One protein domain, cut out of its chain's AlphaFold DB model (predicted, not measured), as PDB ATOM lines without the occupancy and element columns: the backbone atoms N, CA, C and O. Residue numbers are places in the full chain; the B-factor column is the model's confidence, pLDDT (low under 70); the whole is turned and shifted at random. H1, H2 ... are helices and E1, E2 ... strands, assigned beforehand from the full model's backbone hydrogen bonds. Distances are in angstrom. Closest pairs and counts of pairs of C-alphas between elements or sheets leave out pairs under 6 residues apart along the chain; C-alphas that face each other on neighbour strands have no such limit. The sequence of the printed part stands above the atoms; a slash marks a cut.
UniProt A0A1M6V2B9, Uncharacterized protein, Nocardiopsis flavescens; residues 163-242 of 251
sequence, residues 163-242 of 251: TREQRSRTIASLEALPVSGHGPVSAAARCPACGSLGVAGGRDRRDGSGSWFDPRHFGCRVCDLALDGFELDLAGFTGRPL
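This is residues 163 to 242 of the 251 residues of an uncharacterized protein of Nocardiopsis flavescens (UniProt A0A1M6V2B9). A strongly twisted antiparallel sheet of four strands makes the body, with the long hairpin of E2 and E3 reaching out at one end and the first part of helix H1, residues 164 to 169, sticking out at the other. The short helix H2 packs on the sheet near E3 and E4, and the last residues fold back beside E3, where 240 to 241 pair with 212 to 213. The printed part has 80 residues, with two named helices and four named strands in the order H1, E1, E2, E3, E4, H2; the class is mixed, helices and strands. The sheet's order is E1, E2, E3, E4. The whole is only just compact, close to loose, with a radius of gyration of the C-alphas of 13.7 A and spans of 52 by 22 by 17 A.

Find C-alpha 164 at (192.092, 23.865, 386.968); from there H1 runs 16.5 A to residue 175. Next come E1, residues 185 to 190, 16.8 A long, and E2, residues 197 to 207, 28.9 A long, which ends with C-alpha 207 at (157.151, -2.862, 372.042). E3, residues 210 to 219, comes back over 26.2 A and bends by 57 degrees at residue 216. After it look for E4, residues 226 to 228, and H2, residues 230 to 234, whose last C-alpha is at (177.807, -3.487, 385.287).

The four strands form a meander, each the antiparallel neighbour of the one before, and each neighbour pair is a hairpin. Between E1 and E2, look for N 187 and O 200, 2.8 A apart. Between E2 and E3, N 205 and O 212 are 2.8 A apart. Between E3 and E4, N 218 and O 227 are 2.9 A apart. E1 and E4 are the edge strands and stay apart. H1 only grazes the sheet with its residues 171 to 175; its closest approach to E2 is between the C-alphas of Glu 175 and Leu 197, 6.0 A. H2 is on the sheet at a height of 7.6 A, only just over none of the strands, with 2 of its 5 C-alphas falling on E3 and 2 on E4. The closest C-alphas of E3 and H2 are those of His 217 and Leu 232, 7.2 A apart. H1 and H2 are apart, and in both each O i to N i+4 pair is within hydrogen-bond range.

The two C-alphas farthest apart are those of Thr 163 and Gly 208, 51.8 A. The printed part has no cut, and no link between named elements is long. Look in the B-factor column for low confidence, under 70, at residues 179 to 183 and 205 to 209; the mean pLDDT of the printed part is 84.6.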
ATOM      1  N   THR A 163     196.464  23.197 384.823       96.19
ATOM      2  CA  THR A 163     195.755  24.030 385.804       96.19
ATOM      3  C   THR A 163     194.262  23.697 385.810       96.19
ATOM      4  O   THR A 163     193.722  23.126 384.860       96.19
ATOM      5  N   ARG A 164     193.540  24.105 386.861       93.12
ATOM      6  CA  ARG A 164     192.092  23.865 386.968       93.12
ATOM      7  C   ARG A 164     191.307  24.389 385.756       93.12
ATOM      8  O   ARG A 164     190.405  23.709 385.272       93.12
ATOM      9  N   GLU A 165     191.659  25.568 385.246       94.25
ATOM     10  CA  GLU A 165     191.014  26.156 384.066       94.25
ATOM     11  C   GLU A 165     191.380  25.427 382.776       94.25
ATOM     12  O   GLU A 165     190.502  25.186 381.949       94.25
ATOM     13  N   GLN A 166     192.645  25.028 382.612       94.25
ATOM     14  CA  GLN A 166     193.066  24.218 381.468       94.25
ATOM     15  C   GLN A 166     192.345  22.870 381.464       94.25
ATOM     16  O   GLN A 166     191.762  22.499 380.451       94.25
ATOM     17  N   ARG A 167     192.288  22.187 382.614       92.81
ATOM     18  CA  ARG A 167     191.563  20.924 382.785       92.81
ATOM     19  C   ARG A 167     190.091  21.067 382.406       92.81
ATOM     20  O   ARG A 167     189.588  20.270 381.621       92.81
ATOM     21  N   SER A 168     189.410  22.095 382.916       93.44
ATOM     22  CA  SER A 168     187.995  22.330 382.609       93.44
ATOM     23  C   SER A 168     187.754  22.591 381.120       93.44
ATOM     24  O   SER A 168     186.800  22.048 380.565       93.44
ATOM     25  N   ARG A 169     188.620  23.369 380.457       93.56
ATOM     26  CA  ARG A 169     188.513  23.635 379.012       93.56
ATOM     27  C   ARG A 169     188.785  22.389 378.173       93.56
ATOM     28  O   ARG A 169     188.068  22.152 377.206       93.56
ATOM     29  N   THR A 170     189.783  21.590 378.545       92.00
ATOM     30  CA  THR A 170     190.103  20.334 377.857       92.00
ATOM     31  C   THR A 170     188.944  19.345 377.954       92.00
ATOM     32  O   THR A 170     188.528  18.815 376.929       92.00
ATOM     33  N   ILE A 171     188.377  19.148 379.151       93.69
ATOM     34  CA  ILE A 171     187.217  18.263 379.350       93.69
ATOM     35  C   ILE A 171     186.035  18.740 378.504       93.69
ATOM     36  O   ILE A 171     185.526  17.962 377.707       93.69
ATOM     37  N   ALA A 172     185.666  20.022 378.587       92.50
ATOM     38  CA  ALA A 172     184.546  20.566 377.818       92.50
ATOM     39  C   ALA A 172     184.741  20.422 376.296       92.50
ATOM     40  O   ALA A 172     183.796  20.124 375.572       92.50
ATOM     41  N   SER A 173     185.974  20.601 375.806       91.88
ATOM     42  CA  SER A 173     186.311  20.402 374.392       91.88
ATOM     43  C   SER A 173     186.126  18.942 373.962       91.88
ATOM     44  O   SER A 173     185.543  18.678 372.914       91.88
ATOM     45  N   LEU A 174     186.576  17.986 374.782       91.12
ATOM     46  CA  LEU A 174     186.457  16.554 374.497       91.12
ATOM     47  C   LEU A 174     185.013  16.049 374.611       91.12
ATOM     48  O   LEU A 174     184.600  15.228 373.797       91.12
ATOM     49  N   GLU A 175     184.239  16.551 375.574       91.00
ATOM     50  CA  GLU A 175     182.809  16.240 375.725       91.00
ATOM     51  C   GLU A 175     181.973  16.755 374.543       91.00
ATOM     52  O   GLU A 175     180.972  16.140 374.182       91.00
ATOM     53  N   ALA A 176     182.386  17.862 373.917       86.56
ATOM     54  CA  ALA A 176     181.715  18.418 372.744       86.56
ATOM     55  C   ALA A 176     181.992  17.631 371.449       86.56
ATOM     56  O   ALA A 176     181.288  17.822 370.455       86.56
ATOM     57  N   LEU A 177     183.011  16.761 371.431       82.50
ATOM     58  CA  LEU A 177     183.312  15.956 370.253       82.50
ATOM     59  C   LEU A 177     182.248  14.870 370.061       82.50
ATOM     60  O   LEU A 177     181.943  14.128 370.998       82.50
ATOM     61  N   PRO A 178     181.735  14.684 368.832       70.12
ATOM     62  CA  PRO A 178     180.824  13.590 368.557       70.12
ATOM     63  C   PRO A 178     181.512  12.248 368.838       70.12
ATOM     64  O   PRO A 178     182.588  11.918 368.319       70.12
ATOM     65  N   VAL A 179     180.880  11.435 369.679       67.81
ATOM     66  CA  VAL A 179     181.195  10.010 369.762       67.81
ATOM     67  C   VAL A 179     180.557   9.358 368.549       67.81
ATOM     68  O   VAL A 179     179.376   9.574 368.281       67.81
ATOM     69  N   SER A 180     181.341   8.585 367.799       60.50
ATOM     70  CA  SER A 180     180.820   7.760 366.713       60.50
ATOM     71  C   SER A 180     179.891   6.714 367.327       60.50
ATOM     72  O   SER A 180     180.332   5.655 367.767       60.50
ATOM     73  N   GLY A 181     178.610   7.059 367.442       56.69
ATOM     74  CA  GLY A 181     177.621   6.184 368.034       56.69
ATOM     75  C   GLY A 181     177.418   4.969 367.144       56.69
ATOM     76  O   GLY A 181     177.029   5.107 365.987       56.69
ATOM     77  N   HIS A 182     177.654   3.775 367.681       60.16
ATOM     78  CA  HIS A 182     177.244   2.536 367.030       60.16
ATOM     79  C   HIS A 182     175.738   2.344 367.270       60.16
ATOM     80  O   HIS A 182     175.324   1.572 368.132       60.16
ATOM     81  N   GLY A 183     174.903   3.117 366.570       64.06
ATOM     82  CA  GLY A 183     173.447   2.998 366.660       64.06
ATOM     83  C   GLY A 183     172.672   4.228 366.175       64.06
ATOM     84  O   GLY A 183     173.216   5.331 366.169       64.06
ATOM     85  N   PRO A 184     171.399   4.053 365.770       72.88
ATOM     86  CA  PRO A 184     170.532   5.150 365.335       72.88
ATOM     87  C   PRO A 184     170.129   6.103 366.471       72.88
ATOM     88  O   PRO A 184     169.716   7.226 366.197       72.88
ATOM     89  N   VAL A 185     170.239   5.669 367.733       83.25
ATOM     90  CA  VAL A 185     169.877   6.463 368.912       83.25
ATOM     91  C   VAL A 185     171.077   6.576 369.841       83.25
ATOM     92  O   VAL A 185     171.799   5.601 370.064       83.25
ATOM     93  N   SER A 186     171.282   7.762 370.408       87.56
ATOM     94  CA  SER A 186     172.332   8.019 371.385       87.56
ATOM     95  C   SER A 186     171.834   8.856 372.561       87.56
ATOM     96  O   SER A 186     170.853   9.595 372.473       87.56
ATOM     97  N   ALA A 187     172.510   8.694 373.690       88.12
ATOM     98  CA  ALA A 187     172.156   9.259 374.975       88.12
ATOM     99  C   ALA A 187     173.423   9.686 375.718       88.12
ATOM    100  O   ALA A 187     174.371   8.910 375.824       88.12
ATOM    101  N   ALA A 188     173.426  10.890 376.288       90.25
ATOM    102  CA  ALA A 188     174.489  11.292 377.201       90.25
ATOM    103  C   ALA A 188     174.419  10.466 378.499       90.25
ATOM    104  O   ALA A 188     173.333  10.274 379.060       90.25
ATOM    105  N   ALA A 189     175.571   9.999 378.977       92.06
ATOM    106  CA  ALA A 189     175.705   9.231 380.214       92.06
ATOM    107  C   ALA A 189     177.019   9.576 380.929       92.06
ATOM    108  O   ALA A 189     178.002   9.950 380.289       92.06
ATOM    109  N   ARG A 190     177.050   9.478 382.264       95.50
ATOM    110  CA  ARG A 190     178.272   9.745 383.040       95.50
ATOM    111  C   ARG A 190     179.232   8.565 382.941       95.50
ATOM    112  O   ARG A 190     178.832   7.427 383.152       95.50
ATOM    113  N   CYS A 191     180.496   8.853 382.657       96.44
ATOM    114  CA  CYS A 191     181.549   7.851 382.606       96.44
ATOM    115  C   CYS A 191     181.887   7.330 384.016       96.44
ATOM    116  O   CYS A 191     182.209   8.149 384.881       96.44
ATOM    117  N   PRO A 192     181.898   6.004 384.252       97.25
ATOM    118  CA  PRO A 192     182.246   5.439 385.557       97.25
ATOM    119  C   PRO A 192     183.727   5.620 385.928       97.25
ATOM    120  O   PRO A 192     184.056   5.631 387.107       97.25
ATOM    121  N   ALA A 193     184.620   5.809 384.948       97.25
ATOM    122  CA  ALA A 193     186.054   5.974 385.202       97.25
ATOM    123  C   ALA A 193     186.454   7.411 385.577       97.25
ATOM    124  O   ALA A 193     187.241   7.617 386.493       97.25
ATOM    125  N   CYS A 194     185.929   8.420 384.867       96.06
ATOM    126  CA  CYS A 194     186.364   9.817 385.030       96.06
ATOM    127  C   CYS A 194     185.242  10.805 385.390       96.06
ATOM    128  O   CYS A 194     185.503  11.998 385.544       96.06
ATOM    129  N   GLY A 195     183.985  10.356 385.471       94.88
ATOM    130  CA  GLY A 195     182.822  11.189 385.810       94.88
ATOM    131  C   GLY A 195     182.356  12.173 384.726       94.88
ATOM    132  O   GLY A 195     181.308  12.805 384.899       94.88
ATOM    133  N   SER A 196     183.103  12.290 383.624       94.88
ATOM    134  CA  SER A 196     182.786  13.164 382.485       94.88
ATOM    135  C   SER A 196     181.628  12.611 381.651       94.88
ATOM    136  O   SER A 196     181.279  11.431 381.756       94.88
ATOM    137  N   LEU A 197     181.022  13.452 380.816       93.94
ATOM    138  CA  LEU A 197     179.968  13.041 379.895       93.94
ATOM    139  C   LEU A 197     180.552  12.189 378.758       93.94
ATOM    140  O   LEU A 197     181.457  12.593 378.033       93.94
ATOM    141  N   GLY A 198     180.020  10.978 378.624       92.69
ATOM    142  CA  GLY A 198     180.188  10.113 377.465       92.69
ATOM    143  C   GLY A 198     178.863   9.915 376.738       92.69
ATOM    144  O   GLY A 198     177.840  10.517 377.077       92.69
ATOM    145  N   VAL A 199     178.882   9.040 375.740       92.06
ATOM    146  CA  VAL A 199     177.716   8.732 374.911       92.06
ATOM    147  C   VAL A 199     177.453   7.237 374.956       92.06
ATOM    148  O   VAL A 199     178.291   6.443 374.536       92.06
ATOM    149  N   ALA A 200     176.270   6.864 375.433       90.62
ATOM    150  CA  ALA A 200     175.701   5.546 375.211       90.62
ATOM    151  C   ALA A 200     174.977   5.556 373.860       90.62
ATOM    152  O   ALA A 200     174.129   6.415 373.618       90.62
ATOM    153  N   GLY A 201     175.302   4.628 372.965       87.94
ATOM    154  CA  GLY A 201     174.599   4.448 371.693       87.94
ATOM    155  C   GLY A 201     173.926   3.091 371.628       87.94
ATOM    156  O   GLY A 201     174.438   2.110 372.165       87.94
ATOM    157  N   GLY A 202     172.778   3.044 370.972       84.44
ATOM    158  CA  GLY A 202     171.903   1.888 370.998       84.44
ATOM    159  C   GLY A 202     170.808   1.962 369.947       84.44
ATOM    160  O   GLY A 202     170.908   2.701 368.963       84.44
ATOM    161  N   ARG A 203     169.758   1.171 370.149       80.25
ATOM    162  CA  ARG A 203     168.597   1.117 369.250       80.25
ATOM    163  C   ARG A 203     167.355   1.643 369.956       80.25
ATOM    164  O   ARG A 203     167.245   1.521 371.176       80.25
ATOM    165  N   ASP A 204     166.424   2.199 369.185       79.88
ATOM    166  CA  ASP A 204     165.045   2.306 369.636       79.88
ATOM    167  C   ASP A 204     164.403   0.920 369.559       79.88
ATOM    168  O   ASP A 204     164.409   0.240 368.532       79.88
ATOM    169  N   ARG A 205     163.861   0.476 370.681       69.12
ATOM    170  CA  ARG A 205     163.060  -0.732 370.772       69.12
ATOM    171  C   ARG A 205     161.615  -0.305 370.920       69.12
ATOM    172  O   ARG A 205     161.267   0.334 371.905       69.12
ATOM    173  N   ARG A 206     160.780  -0.651 369.946       69.81
ATOM    174  CA  ARG A 206     159.331  -0.484 370.065       69.81
ATOM    175  C   ARG A 206     158.733  -1.803 370.510       69.81
ATOM    176  O   ARG A 206     158.917  -2.813 369.838       69.81
ATOM    177  N   ASP A 207     158.028  -1.779 371.623       65.06
ATOM    178  CA  ASP A 207     157.151  -2.862 372.042       65.06
ATOM    179  C   ASP A 207     155.727  -2.316 372.231       65.06
ATOM    180  O   ASP A 207     155.474  -1.118 372.075       65.06
ATOM    181  N   GLY A 208     154.768  -3.196 372.531       54.50
ATOM    182  CA  GLY A 208     153.377  -2.798 372.777       54.50
ATOM    183  C   GLY A 208     153.195  -1.827 373.955       54.50
ATOM    184  O   GLY A 208     152.094  -1.312 374.130       54.50
ATOM    185  N   SER A 209     154.248  -1.566 374.742       59.62
ATOM    186  CA  SER A 209     154.254  -0.650 375.888       59.62
ATOM    187  C   SER A 209     154.925   0.702 375.610       59.62
ATOM    188  O   SER A 209     154.791   1.614 376.423       59.62
ATOM    189  N   GLY A 210     155.604   0.873 374.469       70.38
ATOM    190  CA  GLY A 210     156.207   2.146 374.072       70.38
ATOM    191  C   GLY A 210     157.542   2.008 373.343       70.38
ATOM    192  O   GLY A 210     157.961   0.922 372.940       70.38
ATOM    193  N   SER A 211     158.213   3.146 373.151       76.50
ATOM    194  CA  SER A 211     159.582   3.194 372.632       76.50
ATOM    195  C   SER A 211     160.568   3.209 373.797       76.50
ATOM    196  O   SER A 211     160.410   3.988 374.730       76.50
ATOM    197  N   TRP A 212     161.611   2.390 373.724       78.75
ATOM    198  CA  TRP A 212     162.672   2.267 374.721       78.75
ATOM    199  C   TRP A 212     164.037   2.453 374.063       78.75
ATOM    200  O   TRP A 212     164.258   2.022 372.937       78.75
ATOM    201  N   PHE A 213     164.968   3.084 374.763       82.94
ATOM    202  CA  PHE A 213     166.374   3.141 374.402       82.94
ATOM    203  C   PHE A 213     167.068   1.918 374.980       82.94
ATOM    204  O   PHE A 213     167.072   1.749 376.195       82.94
ATOM    205  N   ASP A 214     167.651   1.091 374.118       81.06
ATOM    206  CA  ASP A 214     168.403  -0.108 374.490       81.06
ATOM    207  C   ASP A 214     169.900   0.121 374.198       81.06
ATOM    208  O   ASP A 214     170.291   0.069 373.020       81.06
ATOM    209  N   PRO A 215     170.727   0.458 375.210       84.69
ATOM    210  CA  PRO A 215     172.141   0.769 375.017       84.69
ATOM    211  C   PRO A 215     172.917  -0.467 374.544       84.69
ATOM    212  O   PRO A 215     172.757  -1.564 375.064       84.69
ATOM    213  N   ARG A 216     173.773  -0.289 373.533       82.44
ATOM    214  CA  ARG A 216     174.596  -1.364 372.941       82.44
ATOM    215  C   ARG A 216     176.089  -1.087 372.991       82.44
ATOM    216  O   ARG A 216     176.876  -2.020 372.905       82.44
ATOM    217  N   HIS A 217     176.465   0.175 373.144       88.44
ATOM    218  CA  HIS A 217     177.830   0.576 373.437       88.44
ATOM    219  C   HIS A 217     177.817   1.848 374.289       88.44
ATOM    220  O   HIS A 217     176.860   2.628 374.243       88.44
ATOM    221  N   PHE A 218     178.907   2.089 375.000       91.69
ATOM    222  CA  PHE A 218     179.216   3.364 375.628       91.69
ATOM    223  C   PHE A 218     180.636   3.775 375.258       91.69
ATOM    224  O   PHE A 218     181.538   2.942 375.252       91.69
ATOM    225  N   GLY A 219     180.836   5.062 374.976       93.00
ATOM    226  CA  GLY A 219     182.152   5.641 374.726       93.00
ATOM    227  C   GLY A 219     182.355   6.964 375.459       93.00
ATOM    228  O   GLY A 219     181.496   7.849 375.417       93.00
ATOM    229  N   CYS A 220     183.516   7.135 376.090       94.31
ATOM    230  CA  CYS A 220     183.945   8.386 376.710       94.31
ATOM    231  C   CYS A 220     185.186   8.943 376.003       94.31
ATOM    232  O   CYS A 220     186.238   8.321 376.037       94.31
ATOM    233  N   ARG A 221     185.105  10.147 375.421       92.94
ATOM    234  CA  ARG A 221     186.257  10.806 374.758       92.94
ATOM    235  C   ARG A 221     187.294  11.375 375.722       92.94
ATOM    236  O   ARG A 221     188.397  11.713 375.309       92.94
ATOM    237  N   VAL A 222     186.931  11.543 376.991       94.00
ATOM    238  CA  VAL A 222     187.819  12.153 377.984       94.00
ATOM    239  C   VAL A 222     188.874  11.149 378.449       94.00
ATOM    240  O   VAL A 222     190.065  11.454 378.470       94.00
ATOM    241  N   CYS A 223     188.441   9.932 378.776       95.31
ATOM    242  CA  CYS A 223     189.301   8.869 379.296       95.31
ATOM    243  C   CYS A 223     189.432   7.660 378.356       95.31
ATOM    244  O   CYS A 223     189.997   6.656 378.760       95.31
ATOM    245  N   ASP A 224     188.871   7.737 377.148       93.94
ATOM    246  CA  ASP A 224     188.829   6.663 376.141       93.94
ATOM    247  C   ASP A 224     188.176   5.349 376.610       93.94
ATOM    248  O   ASP A 224     188.340   4.305 375.981       93.94
ATOM    249  N   LEU A 225     187.372   5.390 377.682       95.56
ATOM    250  CA  LEU A 225     186.624   4.218 378.131       95.56
ATOM    251  C   LEU A 225     185.588   3.826 377.074       95.56
ATOM    252  O   LEU A 225     184.728   4.639 376.723       95.56
ATOM    253  N   ALA A 226     185.636   2.569 376.646       93.25
ATOM    254  CA  ALA A 226     184.630   1.939 375.806       93.25
ATOM    255  C   ALA A 226     184.073   0.695 376.510       93.25
ATOM    256  O   ALA A 226     184.849  -0.135 376.985       93.25
ATOM    257  N   LEU A 227     182.744   0.593 376.583       89.31
ATOM    258  CA  LEU A 227     182.027  -0.536 377.181       89.31
ATOM    259  C   LEU A 227     181.000  -1.092 376.192       89.31
ATOM    260  O   LEU A 227     180.367  -0.327 375.455       89.31
ATOM    261  N   ASP A 228     180.793  -2.402 376.228       85.44
ATOM    262  CA  ASP A 228     179.799  -3.116 375.428       85.44
ATOM    263  C   ASP A 228     179.206  -4.310 376.196       85.44
ATOM    264  O   ASP A 228     179.643  -4.652 377.295       85.44
ATOM    265  N   GLY A 229     178.148  -4.908 375.638       77.62
ATOM    266  CA  GLY A 229     177.538  -6.121 376.188       77.62
ATOM    267  C   GLY A 229     177.220  -6.011 377.683       77.62
ATOM    268  O   GLY A 229     176.599  -5.046 378.121       77.62
ATOM    269  N   PHE A 230     177.683  -6.993 378.460       77.81
ATOM    270  CA  PHE A 230     177.472  -7.075 379.911       77.81
ATOM    271  C   PHE A 230     178.189  -5.976 380.712       77.81
ATOM    272  O   PHE A 230     177.806  -5.676 381.839       77.81
ATOM    273  N   GLU A 231     179.211  -5.333 380.144       84.75
ATOM    274  CA  GLU A 231     179.924  -4.243 380.820       84.75
ATOM    275  C   GLU A 231     179.040  -2.993 380.959       84.75
ATOM    276  O   GLU A 231     179.239  -2.181 381.863       84.75
ATOM    277  N   LEU A 232     178.043  -2.844 380.081       85.00
ATOM    278  CA  LEU A 232     177.030  -1.793 380.176       85.00
ATOM    279  C   LEU A 232     176.124  -2.009 381.388       85.00
ATOM    280  O   LEU A 232     175.867  -1.053 382.119       85.00
ATOM    281  N   ASP A 233     175.701  -3.250 381.634       82.69
ATOM    282  CA  ASP A 233     174.874  -3.604 382.790       82.69
ATOM    283  C   ASP A 233     175.640  -3.369 384.098       82.69
ATOM    284  O   ASP A 233     175.110  -2.738 385.014       82.69
ATOM    285  N   LEU A 234     176.918  -3.769 384.151       86.75
ATOM    286  CA  LEU A 234     177.807  -3.487 385.287       86.75
ATOM    287  C   LEU A 234     177.994  -1.983 385.532       86.75
ATOM    288  O   LEU A 234     178.078  -1.542 386.677       86.75
ATOM    289  N   ALA A 235     178.014  -1.174 384.469       91.75
ATOM    290  CA  ALA A 235     178.050   0.284 384.566       91.75
ATOM    291  C   ALA A 235     176.685   0.927 384.886       91.75
ATOM    292  O   ALA A 235     176.606   2.150 385.026       91.75
ATOM    293  N   GLY A 236     175.609   0.139 384.992       89.44
ATOM    294  CA  GLY A 236     174.250   0.619 385.236       89.44
ATOM    295  C   GLY A 236     173.578   1.260 384.015       89.44
ATOM    296  O   GLY A 236     172.553   1.932 384.155       89.44
ATOM    297  N   PHE A 237     174.127   1.073 382.814       86.56
ATOM    298  CA  PHE A 237     173.530   1.541 381.566       86.56
ATOM    299  C   PHE A 237     172.439   0.574 381.114       86.56
ATOM    300  O   PHE A 237     172.639  -0.259 380.239       86.56
ATOM    301  N   THR A 238     171.264   0.716 381.718       80.56
ATOM    302  CA  THR A 238     170.087  -0.102 381.415       80.56
ATOM    303  C   THR A 238     169.133   0.599 380.451       80.56
ATOM    304  O   THR A 238     169.196   1.816 380.235       80.56
ATOM    305  N   GLY A 239     168.248  -0.189 379.838       75.88
ATOM    306  CA  GLY A 239     167.248   0.338 378.925       75.88
ATOM    307  C   GLY A 239     166.289   1.311 379.617       75.88
ATOM    308  O   GLY A 239     165.817   1.049 380.721       75.88
ATOM    309  N   ARG A 240     165.983   2.435 378.963       78.19
ATOM    310  CA  ARG A 240     165.102   3.488 379.507       78.19
ATOM    311  C   ARG A 240     164.035   3.898 378.495       78.19
ATOM    312  O   ARG A 240     164.327   3.850 377.302       78.19
ATOM    313  N   PRO A 241     162.830   4.313 378.911       75.19
ATOM    314  CA  PRO A 241     161.808   4.741 377.964       75.19
ATOM    315  C   PRO A 241     162.279   5.973 377.173       75.19
ATOM    316  O   PRO A 241     162.943   6.867 377.700       75.19
ATOM    317  N   LEU A 242     161.985   5.980 375.873       70.88
ATOM    318  CA  LEU A 242     162.123   7.131 374.988       70.88
ATOM    319  C   LEU A 242     160.791   7.874 375.036       70.88
ATOM    320  O   LEU A 242     159.881   7.568 374.264       70.88
TER     321      LEU A 242